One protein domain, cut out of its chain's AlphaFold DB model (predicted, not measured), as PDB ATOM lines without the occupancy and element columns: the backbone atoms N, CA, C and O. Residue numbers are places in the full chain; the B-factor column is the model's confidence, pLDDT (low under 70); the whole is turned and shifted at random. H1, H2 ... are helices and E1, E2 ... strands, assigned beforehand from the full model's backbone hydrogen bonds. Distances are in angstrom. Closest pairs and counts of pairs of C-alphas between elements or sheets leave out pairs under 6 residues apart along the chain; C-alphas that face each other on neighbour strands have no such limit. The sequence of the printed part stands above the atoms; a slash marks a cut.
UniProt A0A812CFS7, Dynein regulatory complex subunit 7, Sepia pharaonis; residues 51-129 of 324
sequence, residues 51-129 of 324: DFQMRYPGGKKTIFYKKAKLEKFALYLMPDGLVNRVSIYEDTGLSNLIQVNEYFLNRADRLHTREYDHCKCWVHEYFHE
ATOM      1  N   ASP A  51     157.407 163.695 141.975       89.62
ATOM      2  CA  ASP A  51     156.436 164.752 142.293       89.62
ATOM      3  C   ASP A  51     155.567 164.375 143.495       89.62
ATOM      4  O   ASP A  51     155.295 165.206 144.368       89.62
ATOM      5  N   PHE A  52     155.192 163.098 143.589       90.12
ATOM      6  CA  PHE A  52     154.476 162.562 144.740       90.12
ATOM      7  C   PHE A  52     155.298 162.684 146.034       90.12
ATOM      8  O   PHE A  52     154.777 163.121 147.065       90.12
ATOM      9  N   GLN A  53     156.590 162.342 145.989       89.50
ATOM     10  CA  GLN A  53     157.495 162.449 147.139       89.50
ATOM     11  C   GLN A  53     157.783 163.903 147.525       89.50
ATOM     12  O   GLN A  53     157.777 164.231 148.715       89.50
ATOM     13  N   MET A  54     157.974 164.782 146.539       90.00
ATOM     14  CA  MET A  54     158.243 166.200 146.763       90.00
ATOM     15  C   MET A  54     157.035 166.951 147.330       90.00
ATOM     16  O   MET A  54     157.233 167.928 148.049       90.00
ATOM     17  N   ARG A  55     155.796 166.503 147.061       88.56
ATOM     18  CA  ARG A  55     154.500 167.058 147.532       88.56
ATOM     19  C   ARG A  55     154.198 168.518 147.159       88.56
ATOM     20  O   ARG A  55     153.032 168.891 147.041       88.56
ATOM     21  N   TYR A  56     155.217 169.354 147.019       89.12
ATOM     22  CA  TYR A  56     155.179 170.778 146.743       89.12
ATOM     23  C   TYR A  56     156.143 171.075 145.588       89.12
ATOM     24  O   TYR A  56     157.202 170.446 145.509       89.12
ATOM     25  N   PRO A  57     155.844 172.059 144.727       86.25
ATOM     26  CA  PRO A  57     156.801 172.527 143.730       86.25
ATOM     27  C   PRO A  57     158.113 172.962 144.401       86.25
ATOM     28  O   PRO A  57     158.112 173.813 145.290       86.25
ATOM     29  N   GLY A  58     159.233 172.344 144.022       85.88
ATOM     30  CA  GLY A  58     160.537 172.585 144.655       85.88
ATOM     31  C   GLY A  58     160.673 172.036 146.084       85.88
ATOM     32  O   GLY A  58     161.572 172.455 146.811       85.88
ATOM     33  N   GLY A  59     159.772 171.145 146.510       90.50
ATOM     34  CA  GLY A  59     159.828 170.430 147.786       90.50
ATOM     35  C   GLY A  59     159.497 171.265 149.027       90.50
ATOM     36  O   GLY A  59     159.499 170.735 150.135       90.50
ATOM     37  N   LYS A  60     159.186 172.557 148.889       94.25
ATOM     38  CA  LYS A  60     158.866 173.434 150.026       94.25
ATOM     39  C   LYS A  60     157.622 174.273 149.776       94.25
ATOM     40  O   LYS A  60     157.349 174.692 148.654       94.25
ATOM     41  N   LYS A  61     156.889 174.575 150.843       95.31
ATOM     42  CA  LYS A  61     155.731 175.472 150.819       95.31
ATOM     43  C   LYS A  61     155.733 176.362 152.054       95.31
ATOM     44  O   LYS A  61     155.836 175.866 153.170       95.31
ATOM     45  N   THR A  62     155.549 177.662 151.859       96.06
ATOM     46  CA  THR A  62     155.396 178.632 152.951       96.06
ATOM     47  C   THR A  62     153.987 179.210 152.924       96.06
ATOM     48  O   THR A  62     153.480 179.565 151.862       96.06
ATOM     49  N   ILE A  63     153.341 179.273 154.085       95.69
ATOM     50  CA  ILE A  63     151.991 179.803 154.278       95.69
ATOM     51  C   ILE A  63     152.061 180.849 155.389       95.69
ATOM     52  O   ILE A  63     152.564 180.571 156.478       95.69
ATOM     53  N   PHE A  64     151.550 182.046 155.114       95.56
ATOM     54  CA  PHE A  64     151.467 183.126 156.090       95.56
ATOM     55  C   PHE A  64     150.060 183.197 156.680       95.56
ATOM     56  O   PHE A  64     149.064 183.201 155.958       95.56
ATOM     57  N   TYR A  65     149.997 183.270 158.001       93.69
ATOM     58  CA  TYR A  65     148.804 183.545 158.789       93.69
ATOM     59  C   TYR A  65     148.962 184.904 159.476       93.69
ATOM     60  O   TYR A  65     150.049 185.474 159.508       93.69
ATOM     61  N   LYS A  66     147.884 185.408 160.092       90.75
ATOM     62  CA  LYS A  66     147.841 186.749 160.703       90.75
ATOM     63  C   LYS A  66     149.009 187.057 161.658       90.75
ATOM     64  O   LYS A  66     149.418 188.206 161.738       90.75
ATOM     65  N   LYS A  67     149.498 186.057 162.399       93.69
ATOM     66  CA  LYS A  67     150.612 186.168 163.362       93.69
ATOM     67  C   LYS A  67     151.531 184.941 163.355       93.69
ATOM     68  O   LYS A  67     152.200 184.646 164.339       93.69
ATOM     69  N   ALA A  68     151.503 184.157 162.283       95.44
ATOM     70  CA  ALA A  68     152.288 182.933 162.217       95.44
ATOM     71  C   ALA A  68     152.771 182.665 160.797       95.44
ATOM     72  O   ALA A  68     152.079 182.955 159.822       95.44
ATOM     73  N   LYS A  69     153.948 182.065 160.688       96.69
ATOM     74  CA  LYS A  69     154.533 181.592 159.438       96.69
ATOM     75  C   LYS A  69     154.673 180.078 159.531       96.69
ATOM     76  O   LYS A  69     155.353 179.575 160.418       96.69
ATOM     77  N   LEU A  70     154.025 179.362 158.617       96.94
ATOM     78  CA  LEU A  70     154.119 177.911 158.498       96.94
ATOM     79  C   LEU A  70     154.974 177.560 157.285       96.94
ATOM     80  O   LEU A  70     154.644 177.909 156.153       96.94
ATOM     81  N   GLU A  71     156.050 176.829 157.520       96.56
ATOM     82  CA  GLU A  71     156.916 176.268 156.494       96.56
ATOM     83  C   GLU A  71     156.752 174.753 156.490       96.56
ATOM     84  O   GLU A  71     156.839 174.109 157.534       96.56
ATOM     85  N   LYS A  72     156.477 174.193 155.314       96.19
ATOM     86  CA  LYS A  72     156.373 172.757 155.072       96.19
ATOM     87  C   LYS A  72     157.462 172.338 154.100       96.19
ATOM     88  O   LYS A  72     157.661 173.001 153.080       96.19
ATOM     89  N   PHE A  73     158.108 171.227 154.396       95.12
ATOM     90  CA  PHE A  73     159.166 170.626 153.600       95.12
ATOM     91  C   PHE A  73     158.759 169.204 153.210       95.12
ATOM     92  O   PHE A  73     158.040 168.517 153.940       95.12
ATOM     93  N   ALA A  74     159.184 168.768 152.030       92.38
ATOM     94  CA  ALA A  74     159.053 167.388 151.602       92.38
ATOM     95  C   ALA A  74     159.881 166.476 152.509       92.38
ATOM     96  O   ALA A  74     160.891 166.897 153.082       92.38
ATOM     97  N   LEU A  75     159.480 165.208 152.616       91.38
ATOM     98  CA  LEU A  75     160.279 164.236 153.355       91.38
ATOM     99  C   LEU A  75     161.669 164.125 152.717       91.38
ATOM    100  O   LEU A  75     161.783 164.067 151.496       91.38
ATOM    101  N   TYR A  76     162.706 164.080 153.556       87.25
ATOM    102  CA  TYR A  76     164.116 163.968 153.159       87.25
ATOM    103  C   TYR A  76     164.688 165.138 152.347       87.25
ATOM    104  O   TYR A  76     165.846 165.076 151.943       87.25
ATOM    105  N   LEU A  77     163.931 166.221 152.134       90.00
ATOM    106  CA  LEU A  77     164.488 167.438 151.536       90.00
ATOM    107  C   LEU A  77     165.500 168.095 152.478       90.00
ATOM    108  O   LEU A  77     166.554 168.555 152.045       90.00
ATOM    109  N   MET A  78     165.158 168.148 153.766       91.94
ATOM    110  CA  MET A  78     166.034 168.666 154.806       91.94
ATOM    111  C   MET A  78     166.865 167.515 155.397       91.94
ATOM    112  O   MET A  78     166.287 166.499 155.797       91.94
ATOM    113  N   PRO A  79     168.204 167.646 155.479       88.94
ATOM    114  CA  PRO A  79     169.081 166.569 155.952       88.94
ATOM    115  C   PRO A  79     168.883 166.243 157.440       88.94
ATOM    116  O   PRO A  79     169.201 165.145 157.885       88.94
ATOM    117  N   ASP A  80     168.344 167.185 158.210       90.75
ATOM    118  CA  ASP A  80     168.010 167.031 159.625       90.75
ATOM    119  C   ASP A  80     166.639 166.367 159.861       90.75
ATOM    120  O   ASP A  80     166.253 166.159 161.012       90.75
ATOM    121  N   GLY A  81     165.898 166.030 158.799       92.56
ATOM    122  CA  GLY A  81     164.566 165.435 158.886       92.56
ATOM    123  C   GLY A  81     163.450 166.423 159.239       92.56
ATOM    124  O   GLY A  81     162.361 165.976 159.600       92.56
ATOM    125  N   LEU A  82     163.684 167.741 159.159       95.56
ATOM    126  CA  LEU A  82     162.657 168.759 159.397       95.56
ATOM    127  C   LEU A  82     161.567 168.701 158.317       95.56
ATOM    128  O   LEU A  82     161.846 168.819 157.123       95.56
ATOM    129  N   VAL A  83     160.310 168.572 158.742       95.88
ATOM    130  CA  VAL A  83     159.150 168.477 157.839       95.88
ATOM    131  C   VAL A  83     158.240 169.684 157.969       95.88
ATOM    132  O   VAL A  83     157.749 170.182 156.960       95.88
ATOM    133  N   ASN A  84     158.031 170.194 159.182       95.88
ATOM    134  CA  ASN A  84     157.259 171.416 159.385       95.88
ATOM    135  C   ASN A  84     157.959 172.333 160.383       95.88
ATOM    136  O   ASN A  84     158.494 171.869 161.385       95.88
ATOM    137  N   ARG A  85     157.871 173.639 160.149       97.38
ATOM    138  CA  ARG A  85     158.274 174.671 161.102       97.38
ATOM    139  C   ARG A  85     157.179 175.722 161.206       97.38
ATOM    140  O   ARG A  85     156.720 176.252 160.195       97.38
ATOM    141  N   VAL A  86     156.753 176.007 162.428       97.44
ATOM    142  CA  VAL A  86     155.741 177.014 162.747       97.44
ATOM    143  C   VAL A  86     156.398 178.096 163.582       97.44
ATOM    144  O   VAL A  86     156.767 177.850 164.724       97.44
ATOM    145  N   SER A  87     156.533 179.291 163.021       96.62
ATOM    146  CA  SER A  87     157.028 180.473 163.729       96.62
ATOM    147  C   SER A  87     155.845 181.347 164.130       96.62
ATOM    148  O   SER A  87     155.054 181.739 163.270       96.62
ATOM    149  N   ILE A  88     155.711 181.635 165.421       95.75
ATOM    150  CA  ILE A  88     154.631 182.434 166.007       95.75
ATOM    151  C   ILE A  88     155.199 183.787 166.422       95.75
ATOM    152  O   ILE A  88     156.216 183.854 167.115       95.75
ATOM    153  N   TYR A  89     154.517 184.853 166.018       94.88
ATOM    154  CA  TYR A  89     154.939 186.230 166.230       94.88
ATOM    155  C   TYR A  89     153.941 186.991 167.103       94.88
ATOM    156  O   TYR A  89     152.748 186.681 167.146       94.88
ATOM    157  N   GLU A  90     154.426 188.015 167.792       92.06
ATOM    158  CA  GLU A  90     153.589 188.904 168.599       92.06
ATOM    159  C   GLU A  90     152.747 189.839 167.726       92.06
ATOM    160  O   GLU A  90     151.550 190.056 167.964       92.06
ATOM    161  N   ASP A  91     153.384 190.379 166.691       90.81
ATOM    162  CA  ASP A  91     152.872 191.415 165.815       90.81
ATOM    163  C   ASP A  91     152.370 190.845 164.484       90.81
ATOM    164  O   ASP A  91     152.765 189.776 164.020       90.81
ATOM    165  N   THR A  92     151.481 191.594 163.832       88.25
ATOM    166  CA  THR A  92     151.026 191.266 162.472       88.25
ATOM    167  C   THR A  92     152.089 191.554 161.411       88.25
ATOM    168  O   THR A  92     151.947 191.097 160.282       88.25
ATOM    169  N   GLY A  93     153.130 192.318 161.761       86.56
ATOM    170  CA  GLY A  93     154.288 192.581 160.907       86.56
ATOM    171  C   GLY A  93     155.287 191.424 160.843       86.56
ATOM    172  O   GLY A  93     156.177 191.468 160.000       86.56
ATOM    173  N   LEU A  94     155.112 190.375 161.666       86.25
ATOM    174  CA  LEU A  94     156.007 189.213 161.767       86.25
ATOM    175  C   LEU A  94     157.451 189.595 162.153       86.25
ATOM    176  O   LEU A  94     158.413 188.997 161.667       86.25
ATOM    177  N   SER A  95     157.602 190.591 163.026       86.12
ATOM    178  CA  SER A  95     158.900 191.122 163.460       86.12
ATOM    179  C   SER A  95     159.370 190.475 164.766       86.12
ATOM    180  O   SER A  95     160.539 190.111 164.896       86.12
ATOM    181  N   ASN A  96     158.455 190.286 165.723       88.94
ATOM    182  CA  ASN A  96     158.762 189.826 167.079       88.94
ATOM    183  C   ASN A  96     158.441 188.337 167.230       88.94
ATOM    184  O   ASN A  96     157.284 187.962 167.419       88.94
ATOM    185  N   LEU A  97     159.462 187.484 167.150       91.44
ATOM    186  CA  LEU A  97     159.314 186.034 167.276       91.44
ATOM    187  C   LEU A  97     159.131 185.618 168.744       91.44
ATOM    188  O   LEU A  97     160.012 185.846 169.568       91.44
ATOM    189  N   ILE A  98     158.004 184.973 169.050       93.88
ATOM    190  CA  ILE A  98     157.675 184.471 170.394       93.88
ATOM    191  C   ILE A  98     158.071 183.003 170.523       93.88
ATOM    192  O   ILE A  98     158.711 182.606 171.495       93.88
ATOM    193  N   GLN A  99     157.663 182.190 169.550       95.25
ATOM    194  CA  GLN A  99     157.782 180.742 169.636       95.25
ATOM    195  C   GLN A  99     158.086 180.133 168.271       95.25
ATOM    196  O   GLN A  99     157.585 180.603 167.245       95.25
ATOM    197  N   VAL A 100     158.887 179.070 168.254       96.88
ATOM    198  CA  VAL A 100     159.118 178.250 167.060       96.88
ATOM    199  C   VAL A 100     158.867 176.793 167.396       96.88
ATOM    200  O   VAL A 100     159.532 176.254 168.269       96.88
ATOM    201  N   ASN A 101     157.961 176.148 166.667       97.38
ATOM    202  CA  ASN A 101     157.718 174.713 166.781       97.38
ATOM    203  C   ASN A 101     158.209 174.021 165.513       97.38
ATOM    204  O   ASN A 101     157.729 174.300 164.411       97.38
ATOM    205  N   GLU A 102     159.167 173.123 165.668       97.44
ATOM    206  CA  GLU A 102     159.762 172.312 164.618       97.44
ATOM    207  C   GLU A 102     159.289 170.868 164.762       97.44
ATOM    208  O   GLU A 102     159.293 170.307 165.856       97.44
ATOM    209  N   TYR A 103     158.891 170.261 163.647       97.38
ATOM    210  CA  TYR A 103     158.438 168.878 163.587       97.38
ATOM    211  C   TYR A 103     159.330 168.090 162.644       97.38
ATOM    212  O   TYR A 103     159.525 168.473 161.484       97.38
ATOM    213  N   PHE A 104     159.818 166.961 163.136       96.62
ATOM    214  CA  PHE A 104     160.791 166.122 162.461       96.62
ATOM    215  C   PHE A 104     160.214 164.739 162.177       96.62
ATOM    216  O   PHE A 104     159.395 164.224 162.935       96.62
ATOM    217  N   LEU A 105     160.670 164.120 161.091       94.38
ATOM    218  CA  LEU A 105     160.384 162.723 160.775       94.38
ATOM    219  C   LEU A 105     161.676 161.991 160.415       94.38
ATOM    220  O   LEU A 105     162.615 162.573 159.878       94.38
ATOM    221  N   ASN A 106     161.691 160.683 160.680       90.69
ATOM    222  CA  ASN A 106     162.742 159.749 160.258       90.69
ATOM    223  C   ASN A 106     164.154 160.087 160.766       90.69
ATOM    224  O   ASN A 106     165.148 159.686 160.162       90.69
ATOM    225  N   ARG A 107     164.256 160.789 161.897       92.81
ATOM    226  CA  ARG A 107     165.541 161.032 162.551       92.81
ATOM    227  C   ARG A 107     166.030 159.796 163.301       92.81
ATOM    228  O   ARG A 107     165.260 159.136 164.003       92.81
ATOM    229  N   ALA A 108     167.333 159.531 163.212       90.38
ATOM    230  CA  ALA A 108     167.985 158.418 163.909       90.38
ATOM    231  C   ALA A 108     167.878 158.535 165.441       90.38
ATOM    232  O   ALA A 108     167.732 157.534 166.137       90.38
ATOM    233  N   ASP A 109     167.893 159.764 165.959       90.94
ATOM    234  CA  ASP A 109     167.789 160.079 167.386       90.94
ATOM    235  C   ASP A 109     166.340 160.116 167.908       90.94
ATOM    236  O   ASP A 109     166.118 160.436 169.077       90.94
ATOM    237  N   ARG A 110     165.355 159.789 167.055       93.56
ATOM    238  CA  ARG A 110     163.916 159.766 167.367       93.56
ATOM    239  C   ARG A 110     163.324 161.113 167.816       93.56
ATOM    240  O   ARG A 110     162.221 161.114 168.361       93.56
ATOM    241  N   LEU A 111     164.004 162.242 167.585       95.50
ATOM    242  CA  LEU A 111     163.419 163.570 167.801       95.50
ATOM    243  C   LEU A 111     162.250 163.759 166.834       95.50
ATOM    244  O   LEU A 111     162.416 163.541 165.633       95.50
ATOM    245  N   HIS A 112     161.091 164.161 167.351       95.75
ATOM    246  CA  HIS A 112     159.905 164.395 166.522       95.75
ATOM    247  C   HIS A 112     159.328 165.798 166.673       95.75
ATOM    248  O   HIS A 112     158.770 166.317 165.710       95.75
ATOM    249  N   THR A 113     159.532 166.441 167.824       97.19
ATOM    250  CA  THR A 113     159.102 167.824 168.052       97.19
ATOM    251  C   THR A 113     160.178 168.578 168.816       97.19
ATOM    252  O   THR A 113     160.743 168.051 169.774       97.19
ATOM    253  N   ARG A 114     160.445 169.819 168.414       97.50
ATOM    254  CA  ARG A 114     161.239 170.779 169.181       97.50
ATOM    255  C   ARG A 114     160.500 172.105 169.258       97.50
ATOM    256  O   ARG A 114     160.092 172.644 168.235       97.50
ATOM    257  N   GLU A 115     160.368 172.646 170.455       97.12
ATOM    258  CA  GLU A 115     159.712 173.923 170.713       97.12
ATOM    259  C   GLU A 115     160.718 174.904 171.308       97.12
ATOM    260  O   GLU A 115     161.392 174.596 172.286       97.12
ATOM    261  N   TYR A 116     160.814 176.092 170.727       95.94
ATOM    262  CA  TYR A 116     161.610 177.203 171.230       95.94
ATOM    263  C   TYR A 116     160.675 178.255 171.811       95.94
ATOM    264  O   TYR A 116     159.878 178.829 171.073       95.94
ATOM    265  N   ASP A 117     160.804 178.550 173.101       94.06
ATOM    266  CA  ASP A 117     160.186 179.710 173.751       94.06
ATOM    267  C   ASP A 117     161.237 180.831 173.796       94.06
ATOM    268  O   ASP A 117     162.145 180.827 174.636       94.06
ATOM    269  N   HIS A 118     161.145 181.789 172.869       91.06
ATOM    270  CA  HIS A 118     162.093 182.903 172.782       91.06
ATOM    271  C   HIS A 118     161.910 183.915 173.916       91.06
ATOM    272  O   HIS A 118     162.877 184.573 174.299       91.06
ATOM    273  N   CYS A 119     160.713 184.012 174.502       89.00
ATOM    274  CA  CYS A 119     160.468 184.895 175.638       89.00
ATOM    275  C   CYS A 119     161.204 184.407 176.890       89.00
ATOM    276  O   CYS A 119     161.780 185.211 177.621       89.00
ATOM    277  N   LYS A 120     161.209 183.091 177.137       89.06
ATOM    278  CA  LYS A 120     161.858 182.501 178.321       89.06
ATOM    279  C   LYS A 120     163.238 181.891 178.045       89.06
ATOM    280  O   LYS A 120     163.897 181.447 178.983       89.06
ATOM    281  N   CYS A 121     163.675 181.876 176.787       91.44
ATOM    282  CA  CYS A 121     164.904 181.237 176.312       91.44
ATOM    283  C   CYS A 121     164.977 179.713 176.543       91.44
ATOM    284  O   CYS A 121     166.072 179.168 176.706       91.44
ATOM    285  N   TRP A 122     163.831 179.029 176.567       94.19
ATOM    286  CA  TRP A 122     163.761 177.579 176.769       94.19
ATOM    287  C   TRP A 122     163.583 176.833 175.453       94.19
ATOM    288  O   TRP A 122     162.946 177.323 174.521       94.19
ATOM    289  N   VAL A 123     164.130 175.625 175.412       95.62
ATOM    290  CA  VAL A 123     163.922 174.637 174.362       95.62
ATOM    291  C   VAL A 123     163.316 173.400 174.995       95.62
ATOM    292  O   VAL A 123     163.819 172.926 176.014       95.62
ATOM    293  N   HIS A 124     162.256 172.885 174.383       96.88
ATOM    294  CA  HIS A 124     161.621 171.621 174.739       96.88
ATOM    295  C   HIS A 124     161.727 170.663 173.564       96.88
ATOM    296  O   HIS A 124     161.166 170.900 172.499       96.88
ATOM    297  N   GLU A 125     162.466 169.581 173.746       96.19
ATOM    298  CA  GLU A 125     162.589 168.507 172.771       96.19
ATOM    299  C   GLU A 125     161.767 167.299 173.207       96.19
ATOM    300  O   GLU A 125     161.827 166.892 174.368       96.19
ATOM    301  N   TYR A 126     161.046 166.705 172.260       96.88
ATOM    302  CA  TYR A 126     160.252 165.501 172.459       96.88
ATOM    303  C   TYR A 126     160.745 164.382 171.544       96.88
ATOM    304  O   TYR A 126     160.922 164.552 170.330       96.88
ATOM    305  N   PHE A 127     160.909 163.201 172.125       96.31
ATOM    306  CA  PHE A 127     161.462 162.025 171.470       96.31
ATOM    307  C   PHE A 127     160.455 160.880 171.476       96.31
ATOM    308  O   PHE A 127     159.660 160.740 172.402       96.31
ATOM    309  N   HIS A 128     160.480 160.060 170.429       94.50
ATOM    310  CA  HIS A 128     159.730 158.808 170.415       94.50
ATOM    311  C   HIS A 128     160.425 157.718 171.237       94.50
ATOM    312  O   HIS A 128     161.638 157.743 171.465       94.50
ATOM    313  N   GLU A 129     159.642 156.711 171.610       92.88
ATOM    314  CA  GLU A 129     160.133 155.472 172.202       92.88
ATOM    315  C   GLU A 129     161.188 154.787 171.313       92.88
ATOM    316  O   GLU A 129     161.225 154.944 170.087       92.88
TER     317      GLU A 129
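AT A GLANCE: This is residues 51 to 129 of the 324 residues of the protein "Dynein regulatory complex subunit 7" of Sepia pharaonis (UniProt A0A812CFS7). The domain is one flat, twisted slab, a single sheet of six antiparallel strands laid side by side in chain order, with both faces bare of any named helix. A one-turn helix, H1, sits at one corner of the slab, beyond the end of E1 where that strand begins, at Lys 60. The printed part has 79 residues, with one named helix and then six strands, H1 E1 E2 E3 E4 E5 E6, and its class is mostly strand. It is only just compact, close to loose, with a radius of gyration of the C-alphas of 13.7 A and spans of 35 by 32 by 15 A.

IN THESE COORDINATES: Look first at the two longest strands: E3, residues 82 to 89, covers 20.3 A, and E4, residues 97 to 104, covers 20.5 A from C-alpha 97 at (159.314, 186.034, 167.276). Before them come E1, residues 60 to 65, and E2, residues 68 to 73; after them come E5, residues 111 to 117, and E6, residues 122 to 127, which ends at C-alpha 127 at (161.462, 162.025, 171.470). H1 is residues 51 to 54, beginning at C-alpha 51 at (156.436, 164.752, 142.293).

HOW THE PARTS SIT: The sheet is a meander, each strand the antiparallel neighbour of the one before. In the hairpin E3 and E4, at 166 degrees, find N 86 and O 101 2.8 A apart. On one side, the hairpin E2 and E3 has N 71 and O 85 at 2.8 A, and the hairpin E1 and E2 has N 63 and O 70 at 2.8 A. On the other, the hairpin E4 and E5, at 178 degrees, has N 102 and O 114 at 2.8 A, and the hairpin E5 and E6 has N 115 and O 124 at 2.8 A. E1 and E6 are the edge strands. H1 is not on the sheet; its closest C-alphas to E1 are those of Met 54 and Lys 60, 8.0 A apart. H1 is too short for an O i to N i+4 pair, and its one O i to N i+3 pair is within range.

THE WHOLE: The C-alphas farthest apart, those of Asp 51 and Lys 120, are 40.5 A from each other. The printed part has no cut, no link is long, and no printed residue has a pLDDT under 70.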